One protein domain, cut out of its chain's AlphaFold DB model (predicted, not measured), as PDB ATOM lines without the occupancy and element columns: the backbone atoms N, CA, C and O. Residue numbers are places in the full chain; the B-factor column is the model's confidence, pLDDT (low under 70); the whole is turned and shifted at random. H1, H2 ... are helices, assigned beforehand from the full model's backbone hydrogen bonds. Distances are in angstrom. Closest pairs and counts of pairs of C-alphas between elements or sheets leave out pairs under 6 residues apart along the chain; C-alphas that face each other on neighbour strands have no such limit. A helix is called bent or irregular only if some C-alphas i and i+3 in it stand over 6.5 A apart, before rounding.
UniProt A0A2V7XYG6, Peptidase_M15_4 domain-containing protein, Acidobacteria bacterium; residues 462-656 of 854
ATOM      1  N   ASP A 462      23.385  56.799 -43.022       95.94
ATOM      2  CA  ASP A 462      22.364  57.724 -42.512       95.94
ATOM      3  C   ASP A 462      21.550  58.342 -43.659       95.94
ATOM      4  O   ASP A 462      20.322  58.412 -43.564       95.94
ATOM      5  N   GLY A 463      22.189  58.747 -44.762       96.31
ATOM      6  CA  GLY A 463      21.489  59.230 -45.948       96.31
ATOM      7  C   GLY A 463      20.681  58.130 -46.634       96.31
ATOM      8  O   GLY A 463      19.515  58.364 -46.952       96.31
ATOM      9  N   ALA A 464      21.227  56.914 -46.763       97.12
ATOM     10  CA  ALA A 464      20.493  55.747 -47.262       97.12
ATOM     11  C   ALA A 464      19.251  55.448 -46.405       97.12
ATOM     12  O   ALA A 464      18.159  55.277 -46.944       97.12
ATOM     13  N   SER A 465      19.380  55.494 -45.073       97.50
ATOM     14  CA  SER A 465      18.245  55.357 -44.146       97.50
ATOM     15  C   SER A 465      17.166  56.418 -44.383       97.50
ATOM     16  O   SER A 465      15.979  56.101 -44.450       97.50
ATOM     17  N   GLN A 466      17.557  57.687 -44.538       97.06
ATOM     18  CA  GLN A 466      16.602  58.765 -44.801       97.06
ATOM     19  C   GLN A 466      15.913  58.618 -46.159       97.06
ATOM     20  O   GLN A 466      14.707  58.843 -46.244       97.06
ATOM     21  N   ARG A 467      16.649  58.273 -47.221       97.94
ATOM     22  CA  ARG A 467      16.081  58.117 -48.567       97.94
ATOM     23  C   ARG A 467      15.164  56.895 -48.644       97.94
ATOM     24  O   ARG A 467      14.050  57.035 -49.142       97.94
ATOM     25  N   ALA A 468      15.528  55.782 -48.003       97.25
ATOM     26  CA  ALA A 468      14.661  54.612 -47.877       97.25
ATOM     27  C   ALA A 468      13.340  54.920 -47.143       97.25
ATOM     28  O   ALA A 468      12.268  54.509 -47.587       97.25
ATOM     29  N   LEU A 469      13.384  55.711 -46.062       95.88
ATOM     30  CA  LEU A 469      12.174  56.174 -45.371       95.88
ATOM     31  C   LEU A 469      11.310  57.095 -46.260       95.88
ATOM     32  O   LEU A 469      10.087  56.955 -46.260       95.88
ATOM     33  N   ARG A 470      11.909  57.990 -47.063       97.56
ATOM     34  CA  ARG A 470      11.163  58.831 -48.033       97.56
ATOM     35  C   ARG A 470      10.503  57.996 -49.127       97.56
ATOM     36  O   ARG A 470       9.342  58.243 -49.437       97.56
ATOM     37  N   ALA A 471      11.206  56.998 -49.664       95.44
ATOM     38  CA  ALA A 471      10.687  56.070 -50.673       95.44
ATOM     39  C   ALA A 471       9.497  55.231 -50.163       95.44
ATOM     40  O   ALA A 471       8.702  54.734 -50.953       95.44
ATOM     41  N   LEU A 472       9.341  55.107 -48.841       93.62
ATOM     42  CA  LEU A 472       8.186  54.489 -48.184       93.62
ATOM     43  C   LEU A 472       7.193  55.523 -47.617       93.62
ATOM     44  O   LEU A 472       6.423  55.223 -46.707       93.62
ATOM     45  N   GLY A 473       7.203  56.750 -48.147       95.69
ATOM     46  CA  GLY A 473       6.216  57.794 -47.861       95.69
ATOM     47  C   GLY A 473       6.398  58.537 -46.535       95.69
ATOM     48  O   GLY A 473       5.517  59.310 -46.147       95.69
ATOM     49  N   VAL A 474       7.502  58.338 -45.806       92.94
ATOM     50  CA  VAL A 474       7.737  59.051 -44.541       92.94
ATOM     51  C   VAL A 474       8.123  60.505 -44.825       92.94
ATOM     52  O   VAL A 474       9.202  60.800 -45.337       92.94
ATOM     53  N   GLY A 475       7.234  61.432 -44.464       93.81
ATOM     54  CA  GLY A 475       7.455  62.868 -44.641       93.81
ATOM     55  C   GLY A 475       8.606  63.426 -43.792       93.81
ATOM     56  O   GLY A 475       8.994  62.854 -42.771       93.81
ATOM     57  N   ALA A 476       9.117  64.601 -44.179       92.94
ATOM     58  CA  ALA A 476      10.297  65.227 -43.570       92.94
ATOM     59  C   ALA A 476      10.216  65.376 -42.036       92.94
ATOM     60  O   ALA A 476      11.203  65.126 -41.351       92.94
ATOM     61  N   ALA A 477       9.042  65.708 -41.485       90.94
ATOM     62  CA  ALA A 477       8.837  65.795 -40.036       90.94
ATOM     63  C   ALA A 477       8.959  64.431 -39.325       90.94
ATOM     64  O   ALA A 477       9.509  64.356 -38.228       90.94
ATOM     65  N   GLY A 478       8.502  63.344 -39.961       91.12
ATOM     66  CA  GLY A 478       8.671  61.982 -39.447       91.12
ATOM     67  C   GLY A 478      10.139  61.555 -39.445       91.12
ATOM     68  O   GLY A 478      10.617  61.002 -38.462       91.12
ATOM     69  N   ILE A 479      10.882  61.903 -40.500       93.19
ATOM     70  CA  ILE A 479      12.329  61.649 -40.589       93.19
ATOM     71  C   ILE A 479      13.107  62.483 -39.564       93.19
ATOM     72  O   ILE A 479      14.017  61.962 -38.926       93.19
ATOM     73  N   ALA A 480      12.725  63.743 -39.342       90.69
ATOM     74  CA  ALA A 480      13.314  64.576 -38.296       90.69
ATOM     75  C   ALA A 480      13.056  64.007 -36.887       90.69
ATOM     76  O   ALA A 480      13.964  63.998 -36.062       90.69
ATOM     77  N   GLY A 481      11.860  63.463 -36.626       84.69
ATOM     78  CA  GLY A 481      11.548  62.746 -35.382       84.69
ATOM     79  C   GLY A 481      12.245  61.383 -35.242       84.69
ATOM     80  O   GLY A 481      12.429  60.899 -34.126       84.69
ATOM     81  N   PHE A 482      12.655  60.774 -36.358       87.19
ATOM     82  CA  PHE A 482      13.443  59.538 -36.405       87.19
ATOM     83  C   PHE A 482      14.960  59.781 -36.246       87.19
ATOM     84  O   PHE A 482      15.705  58.883 -35.843       87.19
ATOM     85  N   ALA A 483      15.431  60.990 -36.563       84.75
ATOM     86  CA  ALA A 483      16.841  61.366 -36.521       84.75
ATOM     87  C   ALA A 483      17.459  61.238 -35.116       84.75
ATOM     88  O   ALA A 483      16.767  61.223 -34.101       84.75
ATOM     89  N   GLY A 484      18.788  61.125 -35.052       90.12
ATOM     90  CA  GLY A 484      19.499  60.817 -33.810       90.12
ATOM     91  C   GLY A 484      19.434  59.315 -33.496       90.12
ATOM     92  O   GLY A 484      20.000  58.538 -34.266       90.12
ATOM     93  N   PRO A 485      18.778  58.868 -32.404       88.38
ATOM     94  CA  PRO A 485      18.809  57.465 -31.982       88.38
ATOM     95  C   PRO A 485      18.207  56.478 -32.995       88.38
ATOM     96  O   PRO A 485      18.674  55.344 -33.058       88.38
ATOM     97  N   GLY A 486      17.210  56.874 -33.798       90.69
ATOM     98  CA  GLY A 486      16.640  55.997 -34.829       90.69
ATOM     99  C   GLY A 486      17.623  55.721 -35.959       90.69
ATOM    100  O   GLY A 486      17.906  54.561 -36.252       90.69
ATOM    101  N   LEU A 487      18.203  56.780 -36.537       93.69
ATOM    102  CA  LEU A 487      19.260  56.650 -37.548       93.69
ATOM    103  C   LEU A 487      20.467  55.888 -36.990       93.69
ATOM    104  O   LEU A 487      20.908  54.938 -37.623       93.69
ATOM    105  N   ALA A 488      20.937  56.210 -35.780       95.25
ATOM    106  CA  ALA A 488      22.055  55.500 -35.154       95.25
ATOM    107  C   ALA A 488      21.792  53.989 -35.004       95.25
ATOM    108  O   ALA A 488      22.676  53.190 -35.299       95.25
ATOM    109  N   ALA A 489      20.580  53.590 -34.604       96.12
ATOM    110  CA  ALA A 489      20.210  52.182 -34.489       96.12
ATOM    111  C   ALA A 489      20.003  51.488 -35.847       96.12
ATOM    112  O   ALA A 489      20.280  50.299 -35.960       96.12
ATOM    113  N   LEU A 490      19.522  52.198 -36.874       97.31
ATOM    114  CA  LEU A 490      19.319  51.641 -38.219       97.31
ATOM    115  C   LEU A 490      20.624  51.585 -39.036       97.31
ATOM    116  O   LEU A 490      20.760  50.739 -39.921       97.31
ATOM    117  N   ARG A 491      21.601  52.440 -38.702       97.62
ATOM    118  CA  ARG A 491      22.880  52.620 -39.404       97.62
ATOM    119  C   ARG A 491      23.622  51.319 -39.716       97.62
ATOM    120  O   ARG A 491      24.061  51.208 -40.855       97.62
ATOM    121  N   PRO A 492      23.769  50.325 -38.815       97.88
ATOM    122  CA  PRO A 492      24.488  49.098 -39.162       97.88
ATOM    123  C   PRO A 492      23.804  48.295 -40.268       97.88
ATOM    124  O   PRO A 492      24.468  47.770 -41.156       97.88
ATOM    125  N   ILE A 493      22.467  48.249 -40.247       98.31
ATOM    126  CA  ILE A 493      21.670  47.572 -41.274       98.31
ATOM    127  C   ILE A 493      21.797  48.340 -42.591       98.31
ATOM    128  O   ILE A 493      22.123  47.749 -43.613       98.31
ATOM    129  N   ALA A 494      21.626  49.665 -42.562       98.00
ATOM    130  CA  ALA A 494      21.765  50.510 -43.746       98.00
ATOM    131  C   ALA A 494      23.173  50.448 -44.364       98.00
ATOM    132  O   ALA A 494      23.295  50.372 -45.580       98.00
ATOM    133  N   ALA A 495      24.229  50.411 -43.545       96.88
ATOM    134  CA  ALA A 495      25.615  50.280 -43.997       96.88
ATOM    135  C   ALA A 495      25.891  48.940 -44.697       96.88
ATOM    136  O   ALA A 495      26.704  48.895 -45.615       96.88
ATOM    137  N   ALA A 496      25.224  47.860 -44.277       95.31
ATOM    138  CA  ALA A 496      25.381  46.531 -44.865       95.31
ATOM    139  C   ALA A 496      24.482  46.286 -46.091       95.31
ATOM    140  O   ALA A 496      24.884  45.550 -46.986       95.31
ATOM    141  N   PHE A 497      23.281  46.873 -46.125       96.25
ATOM    142  CA  PHE A 497      22.283  46.633 -47.176       96.25
ATOM    143  C   PHE A 497      22.238  47.699 -48.274       96.25
ATOM    144  O   PHE A 497      21.711  47.428 -49.351       96.25
ATOM    145  N   GLY A 498      22.753  48.901 -48.018       96.25
ATOM    146  CA  GLY A 498      22.549  50.031 -48.917       96.25
ATOM    147  C   GLY A 498      21.099  50.510 -48.908       96.25
ATOM    148  O   GLY A 498      20.289  50.119 -48.070       96.25
ATOM    149  N   GLU A 499      20.758  51.399 -49.834       96.31
ATOM    150  CA  GLU A 499      19.430  52.016 -49.883       96.31
ATOM    151  C   GLU A 499      18.355  51.077 -50.443       96.31
ATOM    152  O   GLU A 499      17.300  50.921 -49.828       96.31
ATOM    153  N   ALA A 500      18.621  50.429 -51.580       95.25
ATOM    154  CA  ALA A 500      17.621  49.659 -52.313       95.25
ATOM    155  C   ALA A 500      17.137  48.431 -51.516       95.25
ATOM    156  O   ALA A 500      15.938  48.286 -51.257       95.25
ATOM    157  N   ALA A 501      18.058  47.611 -51.001       94.75
ATOM    158  CA  ALA A 501      17.683  46.466 -50.174       94.75
ATOM    159  C   ALA A 501      17.136  46.882 -48.792       94.75
ATOM    160  O   ALA A 501      16.269  46.193 -48.247       94.75
ATOM    161  N   LEU A 502      17.529  48.042 -48.241       97.81
ATOM    162  CA  LEU A 502      16.894  48.591 -47.033       97.81
ATOM    163  C   LEU A 502      15.432  48.997 -47.276       97.81
ATOM    164  O   LEU A 502      14.594  48.768 -46.404       97.81
ATOM    165  N   VAL A 503      15.093  49.542 -48.452       97.56
ATOM    166  CA  VAL A 503      13.693  49.794 -48.839       97.56
ATOM    167  C   VAL A 503      12.893  48.489 -48.844       97.56
ATOM    168  O   VAL A 503      11.785  48.456 -48.305       97.56
ATOM    169  N   GLU A 504      13.440  47.394 -49.379       94.81
ATOM    170  CA  GLU A 504      12.774  46.086 -49.339       94.81
ATOM    171  C   GLU A 504      12.636  45.532 -47.909       94.81
ATOM    172  O   GLU A 504      11.561  45.039 -47.554       94.81
ATOM    173  N   LEU A 505      13.670  45.652 -47.065       96.94
ATOM    174  CA  LEU A 505      13.619  45.270 -45.645       96.94
ATOM    175  C   LEU A 505      12.540  46.037 -44.870       96.94
ATOM    176  O   LEU A 505      11.771  45.434 -44.124       96.94
ATOM    177  N   LEU A 506      12.448  47.353 -45.061       95.81
ATOM    178  CA  LEU A 506      11.447  48.187 -44.394       95.81
ATOM    179  C   LEU A 506      10.031  47.932 -44.941       95.81
ATOM    180  O   LEU A 506       9.076  47.879 -44.165       95.81
ATOM    181  N   ARG A 507       9.882  47.683 -46.250       93.25
ATOM    182  CA  ARG A 507       8.595  47.325 -46.878       93.25
ATOM    183  C   ARG A 507       8.033  46.006 -46.329       93.25
ATOM    184  O   ARG A 507       6.825  45.908 -46.116       93.25
ATOM    185  N   ARG A 508       8.894  45.030 -46.011       91.12
ATOM    186  CA  ARG A 508       8.508  43.740 -45.390       91.12
ATOM    187  C   ARG A 508       7.827  43.876 -44.036       91.12
ATOM    188  O   ARG A 508       7.033  43.007 -43.684       91.12
ATOM    189  N   LEU A 509       8.091  44.961 -43.307       90.44
ATOM    190  CA  LEU A 509       7.435  45.244 -42.028       90.44
ATOM    191  C   LEU A 509       5.943  45.560 -42.198       90.44
ATOM    192  O   LEU A 509       5.196  45.483 -41.229       90.44
ATOM    193  N   ARG A 510       5.501  45.916 -43.420       87.38
ATOM    194  CA  ARG A 510       4.111  46.295 -43.753       87.38
ATOM    195  C   ARG A 510       3.594  47.472 -42.918       87.38
ATOM    196  O   ARG A 510       2.396  47.628 -42.698       87.38
ATOM    197  N   TYR A 511       4.514  48.304 -42.444       88.62
ATOM    198  CA  TYR A 511       4.210  49.493 -41.666       88.62
ATOM    199  C   TYR A 511       3.736  50.616 -42.587       88.62
ATOM    200  O   TYR A 511       4.338  50.894 -43.622       88.62
ATOM    201  N   THR A 512       2.677  51.307 -42.170       88.06
ATOM    202  CA  THR A 512       2.307  52.608 -42.745       88.06
ATOM    203  C   THR A 512       3.445  53.621 -42.539       88.06
ATOM    204  O   THR A 512       4.227  53.471 -41.594       88.06
ATOM    205  N   PRO A 513       3.511  54.718 -43.317       91.88
ATOM    206  CA  PRO A 513       4.510  55.770 -43.105       91.88
ATOM    207  C   PRO A 513       4.529  56.320 -41.667       91.88
ATOM    208  O   PRO A 513       5.584  56.641 -41.121       91.88
ATOM    209  N   ALA A 514       3.361  56.366 -41.013       89.44
ATOM    210  CA  ALA A 514       3.233  56.768 -39.615       89.44
ATOM    211  C   ALA A 514       3.871  55.757 -38.643       89.44
ATOM    212  O   ALA A 514       4.520  56.162 -37.681       89.44
ATOM    213  N   GLN A 515       3.734  54.452 -38.902       90.56
ATOM    214  CA  GLN A 515       4.382  53.393 -38.116       90.56
ATOM    215  C   GLN A 515       5.887  53.286 -38.401       90.56
ATOM    216  O   GLN A 515       6.636  52.916 -37.507       90.56
ATOM    217  N   LEU A 516       6.362  53.637 -39.602       92.25
ATOM    218  CA  LEU A 516       7.802  53.749 -39.871       92.25
ATOM    219  C   LEU A 516       8.432  54.910 -39.077       92.25
ATOM    220  O   LEU A 516       9.500  54.743 -38.495       92.25
ATOM    221  N   ALA A 517       7.749  56.059 -38.987       89.75
ATOM    222  CA  ALA A 517       8.194  57.193 -38.170       89.75
ATOM    223  C   ALA A 517       8.076  56.939 -36.653       89.75
ATOM    224  O   ALA A 517       8.949  57.342 -35.884       89.75
ATOM    225  N   ALA A 518       7.003  56.274 -36.215       88.62
ATOM    226  CA  ALA A 518       6.728  55.962 -34.813       88.62
ATOM    227  C   ALA A 518       6.353  54.474 -34.628       88.62
ATOM    228  O   ALA A 518       5.171  54.152 -34.465       88.62
ATOM    229  N   PRO A 519       7.347  53.563 -34.621       90.69
ATOM    230  CA  PRO A 519       7.115  52.124 -34.515       90.69
ATOM    231  C   PRO A 519       6.291  51.719 -33.281       90.69
ATOM    232  O   PRO A 519       6.559  52.208 -32.176       90.69
ATOM    233  N   PRO A 520       5.302  50.819 -33.439       90.00
ATOM    234  CA  PRO A 520       4.504  50.310 -32.329       90.00
ATOM    235  C   PRO A 520       5.252  49.237 -31.512       90.00
ATOM    236  O   PRO A 520       6.274  48.700 -31.939       90.00
ATOM    237  N   HIS A 521       4.730  48.932 -30.321       92.19
ATOM    238  CA  HIS A 521       5.266  47.933 -29.389       92.19
ATOM    239  C   HIS A 521       4.161  47.353 -28.489       92.19
ATOM    240  O   HIS A 521       3.148  48.014 -28.252       92.19
ATOM    241  N   SER A 522       4.376  46.175 -27.896       90.56
ATOM    242  CA  SER A 522       3.373  45.485 -27.057       90.56
ATOM    243  C   SER A 522       3.145  46.097 -25.665       90.56
ATOM    244  O   SER A 522       2.195  45.726 -24.979       90.56
ATOM    245  N   PHE A 523       4.014  47.000 -25.194       90.06
ATOM    246  CA  PHE A 523       3.863  47.616 -23.869       90.06
ATOM    247  C   PHE A 523       2.700  48.608 -23.821       90.06
ATOM    248  O   PHE A 523       2.495  49.380 -24.756       90.06
ATOM    249  N   ALA A 524       2.015  48.669 -22.676       84.00
ATOM    250  CA  ALA A 524       0.889  49.580 -22.444       84.00
ATOM    251  C   ALA A 524       1.235  51.075 -22.616       84.00
ATOM    252  O   ALA A 524       0.343  51.888 -22.851       84.00
ATOM    253  N   ASN A 525       2.508  51.449 -22.451       90.69
ATOM    254  CA  ASN A 525       3.056  52.781 -22.712       90.69
ATOM    255  C   ASN A 525       4.595  52.753 -22.678       90.69
ATOM    256  O   ASN A 525       5.204  51.815 -22.158       90.69
ATOM    257  N   ASP A 526       5.211  53.825 -23.170       91.94
ATOM    258  CA  ASP A 526       6.664  54.013 -23.246       91.94
ATOM    259  C   ASP A 526       7.348  53.947 -21.861       91.94
ATOM    260  O   ASP A 526       8.506  53.542 -21.753       91.94
ATOM    261  N   ALA A 527       6.634  54.272 -20.775       94.44
ATOM    262  CA  ALA A 527       7.148  54.140 -19.410       94.44
ATOM    263  C   ALA A 527       7.214  52.674 -18.939       94.44
ATOM    264  O   ALA A 527       8.129  52.311 -18.201       94.44
ATOM    265  N   ALA A 528       6.287  51.812 -19.370       93.75
ATOM    266  CA  ALA A 528       6.359  50.371 -19.128       93.75
ATOM    267  C   ALA A 528       7.491  49.716 -19.943       93.75
ATOM    268  O   ALA A 528       8.255  48.933 -19.385       93.75
ATOM    269  N   LEU A 529       7.660  50.116 -21.210       94.62
ATOM    270  CA  LEU A 529       8.809  49.733 -22.042       94.62
ATOM    271  C   LEU A 529      10.141  50.151 -21.385       94.62
ATOM    272  O   LEU A 529      11.059  49.343 -21.261       94.62
ATOM    273  N   THR A 530      10.214  51.391 -20.894       95.12
ATOM    274  CA  THR A 530      11.384  51.935 -20.182       95.12
ATOM    275  C   THR A 530      11.723  51.131 -18.925       95.12
ATOM    276  O   THR A 530      12.892  50.834 -18.690       95.12
ATOM    277  N   ARG A 531      10.717  50.732 -18.128       95.69
ATOM    278  CA  ARG A 531      10.932  49.868 -16.954       95.69
ATOM    279  C   ARG A 531      11.468  48.493 -17.346       95.69
ATOM    280  O   ARG A 531      12.416  48.035 -16.724       95.69
ATOM    281  N   ALA A 532      10.911  47.867 -18.385       94.06
ATOM    282  CA  ALA A 532      11.347  46.544 -18.831       94.06
ATOM    283  C   ALA A 532      12.814  46.526 -19.299       94.06
ATOM    284  O   ALA A 532      13.543  45.587 -18.997       94.06
ATOM    285  N   PHE A 533      13.266  47.574 -19.993       95.31
ATOM    286  CA  PHE A 533      14.661  47.708 -20.434       95.31
ATOM    287  C   PHE A 533      15.606  48.320 -19.385       95.31
ATOM    288  O   PHE A 533      16.805  48.414 -19.639       95.31
ATOM    289  N   GLY A 534      15.094  48.789 -18.241       94.69
ATOM    290  CA  GLY A 534      15.861  49.544 -17.240       94.69
ATOM    291  C   GLY A 534      16.359  50.921 -17.713       94.69
ATOM    292  O   GLY A 534      17.066  51.606 -16.978       94.69
ATOM    293  N   ARG A 535      16.011  51.339 -18.936       94.31
ATOM    294  CA  ARG A 535      16.405  52.605 -19.570       94.31
ATOM    295  C   ARG A 535      15.397  53.001 -20.644       94.31
ATOM    296  O   ARG A 535      14.672  52.154 -21.161       94.31
ATOM    297  N   ALA A 536      15.372  54.281 -21.006       93.25
ATOM    298  CA  ALA A 536      14.506  54.767 -22.075       93.25
ATOM    299  C   ALA A 536      14.836  54.082 -23.414       93.25
ATOM    300  O   ALA A 536      16.003  53.989 -23.801       93.25
ATOM    301  N   VAL A 537      13.792  53.642 -24.121       94.00
ATOM    302  CA  VAL A 537      13.863  53.065 -25.471       94.00
ATOM    303  C   VAL A 537      13.128  54.017 -26.418       94.00
ATOM    304  O   VAL A 537      11.897  54.012 -26.440       94.00
ATOM    305  N   PRO A 538      13.838  54.868 -27.181       91.56
ATOM    306  CA  PRO A 538      13.199  55.749 -28.150       91.56
ATOM    307  C   PRO A 538      12.477  54.925 -29.220       91.56
ATOM    308  O   PRO A 538      13.083  54.037 -29.819       91.56
ATOM    309  N   ARG A 539      11.208  55.242 -29.507       90.38
ATOM    310  CA  ARG A 539      10.403  54.536 -30.525       90.38
ATOM    311  C   ARG A 539      11.114  54.348 -31.879       90.38
ATOM    312  O   ARG A 539      11.046  53.234 -32.392       90.38
ATOM    313  N   PRO A 540      11.864  55.330 -32.425       91.44
ATOM    314  CA  PRO A 540      12.658  55.138 -33.642       91.44
ATOM    315  C   PRO A 540      13.619  53.934 -33.617       91.44
ATOM    316  O   PRO A 540      13.786  53.261 -34.630       91.44
ATOM    317  N   VAL A 541      14.203  53.592 -32.460       93.50
ATOM    318  CA  VAL A 541      15.130  52.448 -32.320       93.50
ATOM    319  C   VAL A 541      14.426  51.111 -32.572       93.50
ATOM    320  O   VAL A 541      15.025  50.176 -33.099       93.50
ATOM    321  N   ILE A 542      13.131  51.019 -32.256       94.81
ATOM    322  CA  ILE A 542      12.327  49.803 -32.434       94.81
ATOM    323  C   ILE A 542      12.217  49.428 -33.924       94.81
ATOM    324  O   ILE A 542      12.104  48.243 -34.242       94.81
ATOM    325  N   LEU A 543      12.334  50.400 -34.845       96.12
ATOM    326  CA  LEU A 543      12.362  50.118 -36.283       96.12
ATOM    327  C   LEU A 543      13.552  49.229 -36.650       96.12
ATOM    328  O   LEU A 543      13.365  48.247 -37.360       96.12
ATOM    329  N   ALA A 544      14.749  49.514 -36.131       97.38
ATOM    330  CA  ALA A 544      15.936  48.700 -36.392       97.38
ATOM    331  C   ALA A 544      15.756  47.263 -35.872       97.38
ATOM    332  O   ALA A 544      16.031  46.307 -36.592       97.38
ATOM    333  N   LEU A 545      15.188  47.101 -34.671       96.19
ATOM    334  CA  LEU A 545      14.880  45.786 -34.094       96.19
ATOM    335  C   LEU A 545      13.883  44.990 -34.957       96.19
ATOM    336  O   LEU A 545      14.047  43.784 -35.123       96.19
ATOM    337  N   ARG A 546      12.869  45.640 -35.540       95.62
ATOM    338  CA  ARG A 546      11.959  44.980 -36.494       95.62
ATOM    339  C   ARG A 546      12.609  44.719 -37.850       95.62
ATOM    340  O   ARG A 546      12.372  43.662 -38.423       95.62
ATOM    341  N   THR A 547      13.473  45.615 -38.315       97.56
ATOM    342  CA  THR A 547      14.213  45.468 -39.578       97.56
ATOM    343  C   THR A 547      15.165  44.269 -39.527       97.56
ATOM    344  O   THR A 547      15.233  43.524 -40.497       97.56
ATOM    345  N   LEU A 548      15.812  43.994 -38.382       98.25
ATOM    346  CA  LEU A 548      16.606  42.770 -38.183       98.25
ATOM    347  C   LEU A 548      15.787  41.498 -38.458       98.25
ATOM    348  O   LEU A 548      16.259  40.605 -39.155       98.25
ATOM    349  N   LEU A 549      14.545  41.437 -37.968       96.12
ATOM    350  CA  LEU A 549      13.634  40.306 -38.190       96.12
ATOM    351  C   LEU A 549      13.182  40.165 -39.654       96.12
ATOM    352  O   LEU A 549      12.750  39.089 -40.046       96.12
ATOM    353  N   ALA A 550      13.294  41.210 -40.478       96.69
ATOM    354  CA  ALA A 550      12.996  41.120 -41.906       96.69
ATOM    355  C   ALA A 550      14.135  40.485 -42.728       96.69
ATOM    356  O   ALA A 550      13.893  40.072 -43.864       96.69
ATOM    357  N   ILE A 551      15.357  40.384 -42.179       98.12
ATOM    358  CA  ILE A 551      16.542  39.912 -42.914       98.12
ATOM    359  C   ILE A 551      16.424  38.437 -43.350       98.12
ATOM    360  O   ILE A 551      16.599  38.183 -44.543       98.12
ATOM    361  N   PRO A 552      16.077  37.459 -42.484       97.56
ATOM    362  CA  PRO A 552      15.916  36.069 -42.918       97.56
ATOM    363  C   PRO A 552      14.805  35.936 -43.960       97.56
ATOM    364  O   PRO A 552      14.988  35.275 -44.979       97.56
ATOM    365  N   GLY A 553      13.694  36.653 -43.768       94.81
ATOM    366  CA  GLY A 553      12.628  36.761 -44.756       94.81
ATOM    367  C   GLY A 553      13.092  37.311 -46.105       94.81
ATOM    368  O   GLY A 553      12.632  36.817 -47.129       94.81
ATOM    369  N   HIS A 554      13.992  38.298 -46.140       95.94
ATOM    370  CA  HIS A 554      14.561  38.836 -47.382       95.94
ATOM    371  C   HIS A 554      15.412  37.803 -48.117       95.94
ATOM    372  O   HIS A 554      15.150  37.497 -49.281       95.94
ATOM    373  N   PHE A 555      16.328  37.163 -47.402       96.69
ATOM    374  CA  PHE A 555      17.159  36.103 -47.958       96.69
ATOM    375  C   PHE A 555      16.380  34.857 -48.385       96.69
ATOM    376  O   PHE A 555      16.772  34.210 -49.347       96.69
ATOM    377  N   ARG A 556      15.247  34.548 -47.749       94.75
ATOM    378  CA  ARG A 556      14.340  33.472 -48.173       94.75
ATOM    379  C   ARG A 556      13.699  33.749 -49.536       94.75
ATOM    380  O   ARG A 556      13.562  32.836 -50.351       94.75
ATOM    381  N   GLU A 557      13.358  35.006 -49.829       92.75
ATOM    382  CA  GLU A 557      12.859  35.365 -51.162       92.75
ATOM    383  C   GLU A 557      13.972  35.349 -52.223       92.75
ATOM    384  O   GLU A 557      13.672  34.973 -53.354       92.75
ATOM    385  N   LEU A 558      15.227  35.678 -51.869       90.88
ATOM    386  CA  LEU A 558      16.403  35.465 -52.734       90.88
ATOM    387  C   LEU A 558      16.694  33.965 -52.933       90.88
ATOM    388  O   LEU A 558      16.982  33.533 -54.044       90.88
ATOM    389  N   ALA A 559      16.568  33.139 -51.891       92.25
ATOM    390  CA  ALA A 559      16.831  31.699 -51.942       92.25
ATOM    391  C   ALA A 559      15.932  30.980 -52.951       92.25
ATOM    392  O   ALA A 559      16.393  30.138 -53.717       92.25
ATOM    393  N   ARG A 560      14.651  31.349 -53.027       89.19
ATOM    394  CA  ARG A 560      13.717  30.898 -54.076       89.19
ATOM    395  C   ARG A 560      14.182  31.237 -55.508       89.19
ATOM    396  O   ARG A 560      13.767  30.559 -56.449       89.19
ATOM    397  N   GLN A 561      15.065  32.224 -55.682       86.00
ATOM    398  CA  GLN A 561      15.669  32.572 -56.975       86.00
ATOM    399  C   GLN A 561      16.890  31.728 -57.343       86.00
ATOM    400  O   GLN A 561      17.248  31.666 -58.519       86.00
ATOM    401  N   ALA A 562      17.508  31.061 -56.366       86.88
ATOM    402  CA  ALA A 562      18.676  30.220 -56.580       86.88
ATOM    403  C   ALA A 562      18.442  29.197 -57.698       86.88
ATOM    404  O   ALA A 562      17.363  28.606 -57.807       86.88
ATOM    405  N   GLY A 563      19.469  28.938 -58.511       86.00
ATOM    406  CA  GLY A 563      19.396  27.930 -59.570       86.00
ATOM    407  C   GLY A 563      19.270  26.498 -59.032       86.00
ATOM    408  O   GLY A 563      18.655  25.651 -59.681       86.00
ATOM    409  N   ASN A 564      19.819  26.243 -57.840       87.25
ATOM    410  CA  ASN A 564      20.016  24.923 -57.245       87.25
ATOM    411  C   ASN A 564      19.818  24.935 -55.710       87.25
ATOM    412  O   ASN A 564      19.770  25.992 -55.084       87.25
ATOM    413  N   GLU A 565      19.710  23.743 -55.112       92.62
ATOM    414  CA  GLU A 565      19.528  23.558 -53.661       92.62
ATOM    415  C   GLU A 565      20.695  24.079 -52.793       92.62
ATOM    416  O   GLU A 565      20.403  24.748 -51.801       92.62
ATOM    417  N   PRO A 566      21.986  23.837 -53.116       91.50
ATOM    418  CA  PRO A 566      23.104  24.380 -52.334       91.50
ATOM    419  C   PRO A 566      23.092  25.907 -52.198       91.50
ATOM    420  O   PRO A 566      23.371  26.427 -51.120       91.50
ATOM    421  N   GLU A 567      22.743  26.629 -53.264       91.69
ATOM    422  CA  GLU A 567      22.661  28.090 -53.245       91.69
ATOM    423  C   GLU A 567      21.405  28.599 -52.517       91.69
ATOM    424  O   GLU A 567      21.483  29.578 -51.778       91.69
ATOM    425  N   ALA A 568      20.269  27.904 -52.628       93.69
ATOM    426  CA  ALA A 568      19.083  28.218 -51.828       93.69
ATOM    427  C   ALA A 568      19.357  28.075 -50.321       93.69
ATOM    428  O   ALA A 568      19.059  28.987 -49.549       93.69
ATOM    429  N   PHE A 569      20.000  26.973 -49.919       94.75
ATOM    430  CA  PHE A 569      20.468  26.770 -48.549       94.75
ATOM    431  C   PHE A 569      21.411  27.887 -48.101       94.75
ATOM    432  O   PHE A 569      21.216  28.462 -47.032       94.75
ATOM    433  N   ALA A 570      22.412  28.216 -48.923       92.94
ATOM    434  CA  ALA A 570      23.380  29.257 -48.609       92.94
ATOM    435  C   ALA A 570      22.716  30.618 -48.383       92.94
ATOM    436  O   ALA A 570      23.102  31.336 -47.465       92.94
ATOM    437  N   LEU A 571      21.692  30.956 -49.170       95.06
ATOM    438  CA  LEU A 571      20.946  32.200 -49.018       95.06
ATOM    439  C   LEU A 571      20.103  32.209 -47.737       95.06
ATOM    440  O   LEU A 571      20.242  33.138 -46.945       95.06
ATOM    441  N   GLU A 572      19.312  31.169 -47.451       95.44
ATOM    442  CA  GLU A 572      18.573  31.096 -46.177       95.44
ATOM    443  C   GLU A 572      19.504  31.123 -44.952       95.44
ATOM    444  O   GLU A 572      19.206  31.778 -43.950       95.44
ATOM    445  N   ASN A 573      20.662  30.465 -45.046       95.19
ATOM    446  CA  ASN A 573      21.705  30.477 -44.025       95.19
ATOM    447  C   ASN A 573      22.317  31.885 -43.845       95.19
ATOM    448  O   ASN A 573      22.397  32.389 -42.722       95.19
ATOM    449  N   LEU A 574      22.659  32.563 -44.949       95.06
ATOM    450  CA  LEU A 574      23.165  33.942 -44.976       95.06
ATOM    451  C   LEU A 574      22.234  34.917 -44.253       95.06
ATOM    452  O   LEU A 574      22.704  35.704 -43.434       95.06
ATOM    453  N   GLY A 575      20.925  34.849 -44.504       96.81
ATOM    454  CA  GLY A 575      19.954  35.736 -43.855       96.81
ATOM    455  C   GLY A 575      19.963  35.625 -42.332       96.81
ATOM    456  O   GLY A 575      19.919  36.632 -41.621       96.81
ATOM    457  N   TRP A 576      20.079  34.406 -41.809       97.31
ATOM    458  CA  TRP A 576      20.161  34.185 -40.368       97.31
ATOM    459  C   TRP A 576      21.506  34.604 -39.769       97.31
ATOM    460  O   TRP A 576      21.515  35.237 -38.711       97.31
ATOM    461  N   LEU A 577      22.626  34.326 -40.441       96.06
ATOM    462  CA  LEU A 577      23.952  34.782 -40.006       96.06
ATOM    463  C   LEU A 577      24.065  36.316 -40.015       96.06
ATOM    464  O   LEU A 577      24.604  36.904 -39.077       96.06
ATOM    465  N   LEU A 578      23.499  36.984 -41.026       95.69
ATOM    466  CA  LEU A 578      23.451  38.445 -41.097       95.69
ATOM    467  C   LEU A 578      22.566  39.055 -40.015       95.69
ATOM    468  O   LEU A 578      22.980  40.043 -39.413       95.69
ATOM    469  N   LEU A 579      21.401  38.466 -39.712       96.88
ATOM    470  CA  LEU A 579      20.596  38.882 -38.557       96.88
ATOM    471  C   LEU A 579      21.432  38.807 -37.275       96.88
ATOM    472  O   LEU A 579      21.436  39.765 -36.507       96.88
ATOM    473  N   GLN A 580      22.148  37.702 -37.038       94.00
ATOM    474  CA  GLN A 580      22.977  37.537 -35.838       94.00
ATOM    475  C   GLN A 580      24.114  38.566 -35.769       94.00
ATOM    476  O   GLN A 580      24.273  39.214 -34.738       94.00
ATOM    477  N   SER A 581      24.855  38.750 -36.864       93.06
ATOM    478  CA  SER A 581      25.954  39.718 -36.967       93.06
ATOM    479  C   SER A 581      25.460  41.153 -36.737       93.06
ATOM    480  O   SER A 581      25.934  41.851 -35.841       93.06
ATOM    481  N   LEU A 582      24.428  41.575 -37.474       96.12
ATOM    482  CA  LEU A 582      23.891  42.934 -37.392       96.12
ATOM    483  C   LEU A 582      23.119  43.194 -36.096       96.12
ATOM    484  O   LEU A 582      23.051  44.338 -35.658       96.12
ATOM    485  N   ARG A 583      22.568  42.169 -35.431       96.06
ATOM    486  CA  ARG A 583      21.986  42.310 -34.086       96.06
ATOM    487  C   ARG A 583      23.006  42.892 -33.116       96.06
ATOM    488  O   ARG A 583      22.645  43.765 -32.329       96.06
ATOM    489  N   ASP A 584      24.244  42.413 -33.154       93.75
ATOM    490  CA  ASP A 584      25.270  42.835 -32.203       93.75
ATOM    491  C   ASP A 584      25.849  44.214 -32.573       93.75
ATOM    492  O   ASP A 584      26.018  45.051 -31.681       93.75
ATOM    493  N   ASP A 585      25.954  44.533 -33.869       95.69
ATOM    494  CA  ASP A 585      26.226  45.902 -34.336       95.69
ATOM    495  C   ASP A 585      25.124  46.897 -33.887       95.69
ATOM    496  O   ASP A 585      25.414  47.981 -33.377       95.69
ATOM    497  N   VAL A 586      23.840  46.528 -34.012       97.06
ATOM    498  CA  VAL A 586      22.686  47.356 -33.595       97.06
ATOM    499  C   VAL A 586      22.600  47.486 -32.070       97.06
ATOM    500  O   VAL A 586      22.258  48.560 -31.569       97.06
ATOM    501  N   ARG A 587      22.939  46.442 -31.301       95.69
ATOM    502  CA  ARG A 587      23.077  46.522 -29.831       95.69
ATOM    503  C   ARG A 587      24.149  47.534 -29.433       95.69
ATOM    504  O   ARG A 587      23.889  48.360 -28.562       95.69
ATOM    505  N   SER A 588      25.305  47.503 -30.099       94.62
ATOM    506  CA  SER A 588      26.391  48.467 -29.890       94.62
ATOM    507  C   SER A 588      25.940  49.899 -30.210       94.62
ATOM    508  O   SER A 588      26.003  50.779 -29.352       94.62
ATOM    509  N   ALA A 589      25.368  50.121 -31.398       94.31
ATOM    510  CA  ALA A 589      24.963  51.449 -31.862       94.31
ATOM    511  C   ALA A 589      23.776  52.062 -31.085       94.31
ATOM    512  O   ALA A 589      23.691  53.283 -30.949       94.31
ATOM    513  N   SER A 590      22.860  51.238 -30.564       92.88
ATOM    514  CA  SER A 590      21.703  51.694 -29.770       92.88
ATOM    515  C   SER A 590      21.945  51.717 -28.255       92.88
ATOM    516  O   SER A 590      21.191  52.358 -27.518       92.88
ATOM    517  N   GLY A 591      22.950  50.987 -27.762       91.69
ATOM    518  CA  GLY A 591      23.160  50.739 -26.335       91.69
ATOM    519  C   GLY A 591      22.043  49.925 -25.659       91.69
ATOM    520  O   GLY A 591      21.937  49.941 -24.428       91.69
ATOM    521  N   LEU A 592      21.177  49.253 -26.428       92.94
ATOM    522  CA  LEU A 592      20.088  48.422 -25.909       92.94
ATOM    523  C   LEU A 592      20.447  46.939 -25.983       92.94
ATOM    524  O   LEU A 592      20.732  46.416 -27.056       92.94
ATOM    525  N   ASN A 593      20.331  46.225 -24.862       94.12
ATOM    526  CA  ASN A 593      20.464  44.771 -24.842       94.12
ATOM    527  C   ASN A 593      19.094  44.095 -25.044       94.12
ATOM    528  O   ASN A 593      18.369  43.825 -24.087       94.12
ATOM    529  N   PHE A 594      18.726  43.853 -26.303       95.56
ATOM    530  CA  PHE A 594      17.459  43.228 -26.705       95.56
ATOM    531  C   PHE A 594      17.632  41.771 -27.164       95.56
ATOM    532  O   PHE A 594      18.723  41.345 -27.553       95.56
ATOM    533  N   TRP A 595      16.543  41.004 -27.138       95.56
ATOM    534  CA  TRP A 595      16.453  39.645 -27.678       95.56
ATOM    535  C   TRP A 595      16.010  39.630 -29.147       95.56
ATOM    536  O   TRP A 595      15.257  40.498 -29.585       95.56
ATOM    537  N   MET A 596      16.439  38.591 -29.867       94.62
ATOM    538  CA  MET A 596      15.939  38.177 -31.181       94.62
ATOM    539  C   MET A 596      15.713  36.652 -31.171       94.62
ATOM    540  O   MET A 596      16.416  35.972 -30.417       94.62
ATOM    541  N   PRO A 597      14.785  36.106 -31.984       92.31
ATOM    542  CA  PRO A 597      14.552  34.670 -32.113       92.31
ATOM    543  C   PRO A 597      15.829  33.881 -32.400       92.31
ATOM    544  O   PRO A 597      16.723  34.339 -33.113       92.31
ATOM    545  N   SER A 598      15.899  32.667 -31.857       89.38
ATOM    546  CA  SER A 598      16.963  31.716 -32.166       89.38
ATOM    547  C   SER A 598      16.863  31.240 -33.613       89.38
ATOM    548  O   SER A 598      15.774  30.898 -34.086       89.38
ATOM    549  N   SER A 599      18.004  31.168 -34.294       92.31
ATOM    550  CA  SER A 599      18.079  30.645 -35.656       92.31
ATOM    551  C   SER A 599      17.660  29.168 -35.748       92.31
ATOM    552  O   SER A 599      17.788  28.427 -34.769       92.31
ATOM    553  N   PRO A 600      17.177  28.725 -36.922       92.69
ATOM    554  CA  PRO A 600      16.897  27.322 -37.213       92.69
ATOM    555  C   PRO A 600      18.131  26.430 -37.054       92.69
ATOM    556  O   PRO A 600      19.267  26.872 -37.220       92.69
ATOM    557  N   THR A 601      17.913  25.142 -36.793       90.50
ATOM    558  CA  THR A 601      18.980  24.160 -36.518       90.50
ATOM    559  C   THR A 601      19.921  23.892 -37.697       90.50
ATOM    560  O   THR A 601      21.008  23.349 -37.492       90.50
ATOM    561  N   PHE A 602      19.531  24.272 -38.916       93.12
ATOM    562  CA  PHE A 602      20.360  24.172 -40.118       93.12
ATOM    563  C   PHE A 602      21.317  25.360 -40.320       93.12
ATOM    564  O   PHE A 602      22.153  25.303 -41.215       93.12
ATOM    565  N   VAL A 603      21.209  26.432 -39.528       95.19
ATOM    566  CA  VAL A 603      22.070  27.616 -39.674       95.19
ATOM    567  C   VAL A 603      23.466  27.333 -39.118       95.19
ATOM    568  O   VAL A 603      23.611  26.776 -38.029       95.19
ATOM    569  N   THR A 604      24.497  27.701 -39.875       94.44
ATOM    570  CA  THR A 604      25.907  27.399 -39.584       94.44
ATOM    571  C   THR A 604      26.828  28.351 -40.360       94.44
ATOM    572  O   THR A 604      26.445  28.763 -41.451       94.44
ATOM    573  N   PRO A 605      28.022  28.725 -39.864       92.62
ATOM    574  CA  PRO A 605      29.011  29.433 -40.681       92.62
ATOM    575  C   PRO A 605      29.369  28.674 -41.969       92.62
ATOM    576  O   PRO A 605      29.108  27.479 -42.098       92.62
ATOM    577  N   PHE A 606      29.980  29.351 -42.937       90.19
ATOM    578  CA  PHE A 606      30.430  28.703 -44.169       90.19
ATOM    579  C   PHE A 606      31.784  28.019 -43.965       90.19
ATOM    580  O   PHE A 606      32.703  28.618 -43.412       90.19
ATOM    581  N   ALA A 607      31.911  26.778 -44.438       84.62
ATOM    582  CA  ALA A 607      33.188  26.069 -44.463       84.62
ATOM    583  C   ALA A 607      34.175  26.709 -45.464       84.62
ATOM    584  O   ALA A 607      33.785  27.471 -46.355       84.62
ATOM    585  N   ASN A 608      35.459  26.369 -45.326       79.06
ATOM    586  CA  ASN A 608      36.537  26.810 -46.210       79.06
ATOM    587  C   ASN A 608      37.115  25.609 -47.000       79.06
ATOM    588  O   ASN A 608      37.576  24.662 -46.363       79.06
ATOM    589  N   PRO A 609      37.151  25.622 -48.349       74.81
ATOM    590  CA  PRO A 609      36.677  26.677 -49.248       74.81
ATOM    591  C   PRO A 609      35.150  26.802 -49.263       74.81
ATOM    592  O   PRO A 609      34.434  25.817 -49.085       74.81
ATOM    593  N   VAL A 610      34.660  28.016 -49.536       69.94
ATOM    594  CA  VAL A 610      33.222  28.270 -49.708       69.94
ATOM    595  C   VAL A 610      32.691  27.374 -50.841       69.94
ATOM    596  O   VAL A 610      33.286  27.372 -51.925       69.94
ATOM    597  N   PRO A 611      31.598  26.612 -50.629       69.62
ATOM    598  CA  PRO A 611      31.006  25.777 -51.673       69.62
ATOM    599  C   PRO A 611      30.632  26.579 -52.927       69.62
ATOM    600  O   PRO A 611      30.431  27.789 -52.863       69.62
ATOM    601  N   GLY A 612      30.498  25.902 -54.073       70.12
ATOM    602  CA  GLY A 612      30.178  26.547 -55.352       70.12
ATOM    603  C   GLY A 612      28.863  27.337 -55.311       70.12
ATOM    604  O   GLY A 612      27.785  26.748 -55.366       70.12
ATOM    605  N   MET A 613      28.974  28.664 -55.233       83.06
ATOM    606  CA  MET A 613      27.880  29.636 -55.129       83.06
ATOM    607  C   MET A 613      28.069  30.764 -56.149       83.06
ATOM    608  O   MET A 613      29.154  30.930 -56.713       83.06
ATOM    609  N   SER A 614      27.034  31.576 -56.362       84.69
ATOM    610  CA  SER A 614      27.149  32.814 -57.130       84.69
ATOM    611  C   SER A 614      28.200  33.758 -56.544       84.69
ATOM    612  O   SER A 614      28.466  33.802 -55.337       84.69
ATOM    613  N   SER A 615      28.772  34.593 -57.414       84.62
ATOM    614  CA  SER A 615      29.751  35.599 -56.997       84.62
ATOM    615  C   SER A 615      29.165  36.626 -56.017       84.62
ATOM    616  O   SER A 615      29.917  37.185 -55.224       84.62
ATOM    617  N   GLN A 616      27.848  36.868 -56.042       85.94
ATOM    618  CA  GLN A 616      27.153  37.751 -55.100       85.94
ATOM    619  C   GLN A 616      27.136  37.153 -53.688       85.94
ATOM    620  O   GLN A 616      27.619  37.794 -52.754       85.94
ATOM    621  N   ALA A 617      26.681  35.902 -53.541       86.88
ATOM    622  CA  ALA A 617      26.703  35.201 -52.257       86.88
ATOM    623  C   ALA A 617      28.135  35.075 -51.709       86.88
ATOM    624  O   ALA A 617      28.387  35.436 -50.560       86.88
ATOM    625  N   ALA A 618      29.099  34.669 -52.543       86.00
ATOM    626  CA  ALA A 618      30.499  34.543 -52.139       86.00
ATOM    627  C   ALA A 618      31.117  35.878 -51.667       86.00
ATOM    628  O   ALA A 618      31.789  35.907 -50.634       86.00
ATOM    629  N   ARG A 619      30.856  36.998 -52.367       85.25
ATOM    630  CA  ARG A 619      31.311  38.335 -51.933       85.25
ATOM    631  C   ARG A 619      30.758  38.698 -50.558       85.25
ATOM    632  O   ARG A 619      31.516  39.163 -49.714       85.25
ATOM    633  N   LEU A 620      29.469  38.465 -50.327       87.06
ATOM    634  CA  LEU A 620      28.797  38.787 -49.070       87.06
ATOM    635  C   LEU A 620      29.313  37.940 -47.892       87.06
ATOM    636  O   LEU A 620      29.566  38.481 -46.815       87.06
ATOM    637  N   ILE A 621      29.533  36.638 -48.117       87.31
ATOM    638  CA  ILE A 621      30.131  35.708 -47.144       87.31
ATOM    639  C   ILE A 621      31.507  36.210 -46.689       87.31
ATOM    640  O   ILE A 621      31.766  36.299 -45.487       87.31
ATOM    641  N   VAL A 622      32.373  36.588 -47.637       85.62
ATOM    642  CA  VAL A 622      33.722  37.098 -47.346       85.62
ATOM    643  C   VAL A 622      33.667  38.481 -46.687       85.62
ATOM    644  O   VAL A 622      34.292  38.686 -45.649       85.62
ATOM    645  N   ALA A 623      32.886  39.417 -47.234       83.56
ATOM    646  CA  ALA A 623      32.809  40.801 -46.756       83.56
ATOM    647  C   ALA A 623      32.251  40.938 -45.328       83.56
ATOM    648  O   ALA A 623      32.550  41.915 -44.643       83.56
ATOM    649  N   ARG A 624      31.451  39.968 -44.865       85.69
ATOM    650  CA  ARG A 624      30.934  39.906 -43.487       85.69
ATOM    651  C   ARG A 624      31.625  38.849 -42.619       85.69
ATOM    652  O   ARG A 624      31.138  38.574 -41.528       85.69
ATOM    653  N   MET A 625      32.755  38.297 -43.075       87.81
ATOM    654  CA  MET A 625      33.577  37.313 -42.352       87.81
ATOM    655  C   MET A 625      32.772  36.102 -41.841       87.81
ATOM    656  O   MET A 625      32.974  35.626 -40.729       87.81
ATOM    657  N   LEU A 626      31.847  35.593 -42.661       89.19
ATOM    658  CA  LEU A 626      30.935  34.497 -42.303       89.19
ATOM    659  C   LEU A 626      31.526  33.096 -42.562       89.19
ATOM    660  O   LEU A 626      30.790  32.109 -42.577       89.19
ATOM    661  N   ILE A 627      32.839  33.018 -42.791       89.69
ATOM    662  CA  ILE A 627      33.593  31.777 -42.993       89.69
ATOM    663  C   ILE A 627      34.192  31.348 -41.654       89.69
ATOM    664  O   ILE A 627      34.901  32.131 -41.022       89.69
ATOM    665  N   ASP A 628      33.967  30.098 -41.263       90.12
ATOM    666  CA  ASP A 628      34.684  29.451 -40.165       90.12
ATOM    667  C   ASP A 628      35.732  28.499 -40.757       90.12
ATOM    668  O   ASP A 628      35.407  27.492 -41.385       90.12
ATOM    669  N   THR A 629      37.014  28.833 -40.587       86.50
ATOM    670  CA  THR A 629      38.136  28.023 -41.086       86.50
ATOM    671  C   THR A 629      38.407  26.769 -40.249       86.50
ATOM    672  O   THR A 629      39.250  25.964 -40.639       86.50
ATOM    673  N   THR A 630      37.712  26.602 -39.119       88.56
ATOM    674  CA  THR A 630      37.785  25.439 -38.220       88.56
ATOM    675  C   THR A 630      36.597  24.487 -38.370       88.56
ATOM    676  O   THR A 630      36.659  23.363 -37.876       88.56
ATOM    677  N   LEU A 631      35.538  24.900 -39.076       87.31
ATOM    678  CA  LEU A 631      34.357  24.079 -39.332       87.31
ATOM    679  C   LEU A 631      34.678  22.948 -40.320       87.31
ATOM    680  O   LEU A 631      35.106  23.201 -41.448       87.31
ATOM    681  N   ASP A 632      34.405  21.702 -39.925       85.25
ATOM    682  CA  ASP A 632      34.488  20.561 -40.836       85.25
ATOM    683  C   ASP A 632      33.445  20.701 -41.961       85.25
ATOM    684  O   ASP A 632      32.266  20.995 -41.740       85.25
ATOM    685  N   ASN A 633      33.867  20.430 -43.195       83.88
ATOM    686  CA  ASN A 633      32.968  20.332 -44.335       83.88
ATOM    687  C   ASN A 633      31.897  19.239 -44.125       83.88
ATOM    688  O   ASN A 633      30.781  19.380 -44.626       83.88
ATOM    689  N   ALA A 634      32.182  18.184 -43.352       87.19
ATOM    690  CA  ALA A 634      31.178  17.195 -42.956       87.19
ATOM    691  C   ALA A 634      30.055  17.807 -42.095       87.19
ATOM    692  O   ALA A 634      28.881  17.528 -42.347       87.19
ATOM    693  N   ASP A 635      30.382  18.694 -41.149       88.88
ATOM    694  CA  ASP A 635      29.394  19.393 -40.319       88.88
ATOM    695  C   ASP A 635      28.557  20.374 -41.149       88.88
ATOM    696  O   ASP A 635      27.328  20.403 -41.029       88.88
ATOM    697  N   TYR A 636      29.185  21.129 -42.057       89.25
ATOM    698  CA  TYR A 636      28.460  21.987 -43.000       89.25
ATOM    699  C   TYR A 636      27.495  21.171 -43.883       89.25
ATOM    700  O   TYR A 636      26.328  21.539 -44.056       89.25
ATOM    701  N   LEU A 637      27.935  20.016 -44.396       89.25
ATOM    702  CA  LEU A 637      27.090  19.110 -45.178       89.25
ATOM    703  C   LEU A 637      25.976  18.459 -44.342       89.25
ATOM    704  O   LEU A 637      24.886  18.238 -44.872       89.25
ATOM    705  N   ALA A 638      26.184  18.210 -43.046       91.56
ATOM    706  CA  ALA A 638      25.134  17.742 -42.141       91.56
ATOM    707  C   ALA A 638      24.048  18.814 -41.921       91.56
ATOM    708  O   ALA A 638      22.854  18.502 -41.918       91.56
ATOM    709  N   ARG A 639      24.440  20.090 -41.810       94.19
ATOM    710  CA  ARG A 639      23.522  21.241 -41.700       94.19
ATOM    711  C   ARG A 639      22.726  21.452 -42.985       94.19
ATOM    712  O   ARG A 639      21.501  21.579 -42.929       94.19
ATOM    713  N   TYR A 640      23.393  21.369 -44.137       92.94
ATOM    714  CA  TYR A 640      22.732  21.313 -45.441       92.94
ATOM    715  C   TYR A 640      21.755  20.128 -45.510       92.94
ATOM    716  O   TYR A 640      20.605  20.311 -45.894       92.94
ATOM    717  N   GLY A 641      22.155  18.937 -45.054       92.94
ATOM    718  CA  GLY A 641      21.300  17.750 -44.963       92.94
ATOM    719  C   GLY A 641      20.035  17.955 -44.119       92.94
ATOM    720  O   GLY A 641      18.954  17.532 -44.530       92.94
ATOM    721  N   ALA A 642      20.138  18.663 -42.990       92.81
ATOM    722  CA  ALA A 642      18.985  19.029 -42.166       92.81
ATOM    723  C   ALA A 642      18.013  19.963 -42.916       92.81
ATOM    724  O   ALA A 642      16.804  19.723 -42.917       92.81
ATOM    725  N   TRP A 643      18.530  20.976 -43.624       95.12
ATOM    726  CA  TRP A 643      17.723  21.845 -44.493       95.12
ATOM    727  C   TRP A 643      17.104  21.077 -45.676       95.12
ATOM    728  O   TRP A 643      15.930  21.283 -45.998       95.12
ATOM    729  N   ARG A 644      17.836  20.119 -46.273       93.25
ATOM    730  CA  ARG A 644      17.366  19.261 -47.383       93.25
ATOM    731  C   ARG A 644      16.110  18.445 -47.064       93.25
ATOM    732  O   ARG A 644      15.427  18.022 -47.999       93.25
ATOM    733  N   GLY A 645      15.804  18.253 -45.778       89.44
ATOM    734  CA  GLY A 645      14.593  17.608 -45.275       89.44
ATOM    735  C   GLY A 645      13.312  18.363 -45.647       89.44
ATOM    736  O   GLY A 645      12.736  18.127 -46.709       89.44
ATOM    737  N   ARG A 646      12.808  19.231 -44.757       91.50
ATOM    738  CA  ARG A 646      11.524  19.926 -44.984       91.50
ATOM    739  C   ARG A 646      11.664  21.266 -45.698       91.50
ATOM    740  O   ARG A 646      10.913  21.487 -46.644       91.50
ATOM    741  N   ALA A 647      12.608  22.116 -45.296       93.56
ATOM    742  CA  ALA A 647      12.800  23.444 -45.884       93.56
ATOM    743  C   ALA A 647      13.089  23.369 -47.394       93.56
ATOM    744  O   ALA A 647      12.335  23.926 -48.187       93.56
ATOM    745  N   ALA A 648      14.065  22.561 -47.822       93.56
ATOM    746  CA  ALA A 648      14.351  22.369 -49.248       93.56
ATOM    747  C   ALA A 648      13.188  21.748 -50.023       93.56
ATOM    748  O   ALA A 648      12.970  22.075 -51.188       93.56
ATOM    749  N   ARG A 649      12.429  20.840 -49.396       92.81
ATOM    750  CA  ARG A 649      11.243  20.253 -50.025       92.81
ATOM    751  C   ARG A 649      10.170  21.307 -50.256       92.81
ATOM    752  O   ARG A 649       9.603  21.371 -51.340       92.81
ATOM    753  N   HIS A 650       9.943  22.166 -49.271       90.81
ATOM    754  CA  HIS A 650       9.058  23.311 -49.402       90.81
ATOM    755  C   HIS A 650       9.542  24.268 -50.500       90.81
ATOM    756  O   HIS A 650       8.771  24.588 -51.396       90.81
ATOM    757  N   TRP A 651      10.831  24.615 -50.518       92.62
ATOM    758  CA  TRP A 651      11.455  25.431 -51.564       92.62
ATOM    759  C   TRP A 651      11.302  24.827 -52.972       92.62
ATOM    760  O   TRP A 651      10.992  25.544 -53.926       92.62
ATOM    761  N   ARG A 652      11.462  23.505 -53.139       91.19
ATOM    762  CA  ARG A 652      11.240  22.844 -54.437       91.19
ATOM    763  C   ARG A 652       9.782  22.944 -54.884       91.19
ATOM    764  O   ARG A 652       9.535  23.116 -56.076       91.19
ATOM    765  N   LEU A 653       8.832  22.834 -53.959       86.62
ATOM    766  CA  LEU A 653       7.402  22.976 -54.242       86.62
ATOM    767  C   LEU A 653       7.051  24.429 -54.596       86.62
ATOM    768  O   LEU A 653       6.494  24.679 -55.663       86.62
ATOM    769  N   GLU A 654       7.488  25.392 -53.779       84.81
ATOM    770  CA  GLU A 654       7.345  26.832 -54.033       84.81
ATOM    771  C   GLU A 654       7.944  27.248 -55.383       84.81
ATOM    772  O   GLU A 654       7.367  28.077 -56.079       84.81
ATOM    773  N   THR A 655       9.068  26.660 -55.795       84.31
ATOM    774  CA  THR A 655       9.734  27.006 -57.063       84.31
ATOM    775  C   THR A 655       9.338  26.116 -58.250       84.31
ATOM    776  O   THR A 655       9.859  26.289 -59.352       84.31
ATOM    777  N   GLY A 656       8.412  25.166 -58.064       82.38
ATOM    778  CA  GLY A 656       7.949  24.257 -59.123       82.38
ATOM    779  C   GLY A 656       8.998  23.249 -59.613       82.38
ATOM    780  O   GLY A 656       8.866  22.713 -60.713       82.38
TER     781      GLY A 656
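What this domain is: This is residues 462 to 656 of the 854 residues of the protein "Peptidase_M15_4 domain-containing protein" of Acidobacteria bacterium (UniProt A0A2V7XYG6). A long helix, H7, runs through the body like a spine, with the bent helix H6 folded along its side. H3a packs beside H6a and the last part of H7 as a three-helix bundle; H1, H2, H3b and H4 cluster round that end, while H9 and H10 lie at the other end, and residues 591 to 614 run back between the two ends. The printed part has 195 residues with ten named helices, H1 to H10 in chain order, and no named strand: the class is all helix. It is compact, with a radius of gyration of the C-alphas of 18.0 A, and spans 50 by 34 by 29 A.

Where its parts are: H1, residues 462 to 471, begins at C-alpha 462 (22.364, 57.724, -42.512), and H2 is residues 476 to 482. By its hydrogen bonds H3, residues 485 to 508, was assigned as one helix, but it is bent, with C-alphas 496 and 499 9.5 A apart. Its arms are H3a, residues 485 to 496, 18.1 A long and irregular, with C-alphas 489 and 492 7.0 A apart, and H3b, residues 499 to 508. H4 is residues 513 to 517 and H5 residues 526 to 533. H6, residues 539 to 559, also assigned as one helix by its hydrogen bonds, is bent, with C-alphas 549 and 552 6.7 A apart; its arms are H6a, residues 539 to 549, and H6b, residues 552 to 559. H7, residues 565 to 590, is 37.0 A long, with a kink of 25 degrees near residue 584. H8 is residues 615 to 623, H9 residues 633 to 645, 18.6 A long, and H10 residues 647 to 654, ending at C-alpha 654 (7.345, 26.832, -54.033).

How they stand to each other: H7 is the hub. H6b and H7 form a helical hairpin at a shallow tilt of 29 degrees, the closest C-alphas being those of Ala 559 and Ala 568, 4.1 A apart. H3a touches H6a at a shallow tilt of 25 degrees, the same way, closest at C-alphas 486 and 540, 4.2 A. With residues 582 to 590 alone H7 touches H3a, closest at C-alphas 590 and 489, 5.0 A. H1 touches H3b, closest at C-alphas 464 and 499, 4.7 A; H2 touches H4, closest at C-alphas 478 and 517, 5.0 A. With residues 565 to 569 alone H7 touches H9, about perpendicular at 76 degrees, closest at C-alphas 569 and 640, 6.7 A. H8 and H10 each only just touch H7, with 3 pairs of C-alphas within 8 A. H5 touches no helix. O i to N i+4 pairs are within hydrogen-bond range throughout H1, H2, H3b, H4, H5, H6b, H8, H9 and H10, and in 6 of 8 pairs in H3a, 4 of 7 in H6a and 20 of 22 in H7.

The domain as a whole: The C-alphas farthest apart, those of Ala 477 and Ala 634, are 53.6 A apart. The printed part has no cut; the link from H7 to H8, 24 residues, is long. Mean pLDDT of the printed part is 91.9; residues 610 to 611 are under 70.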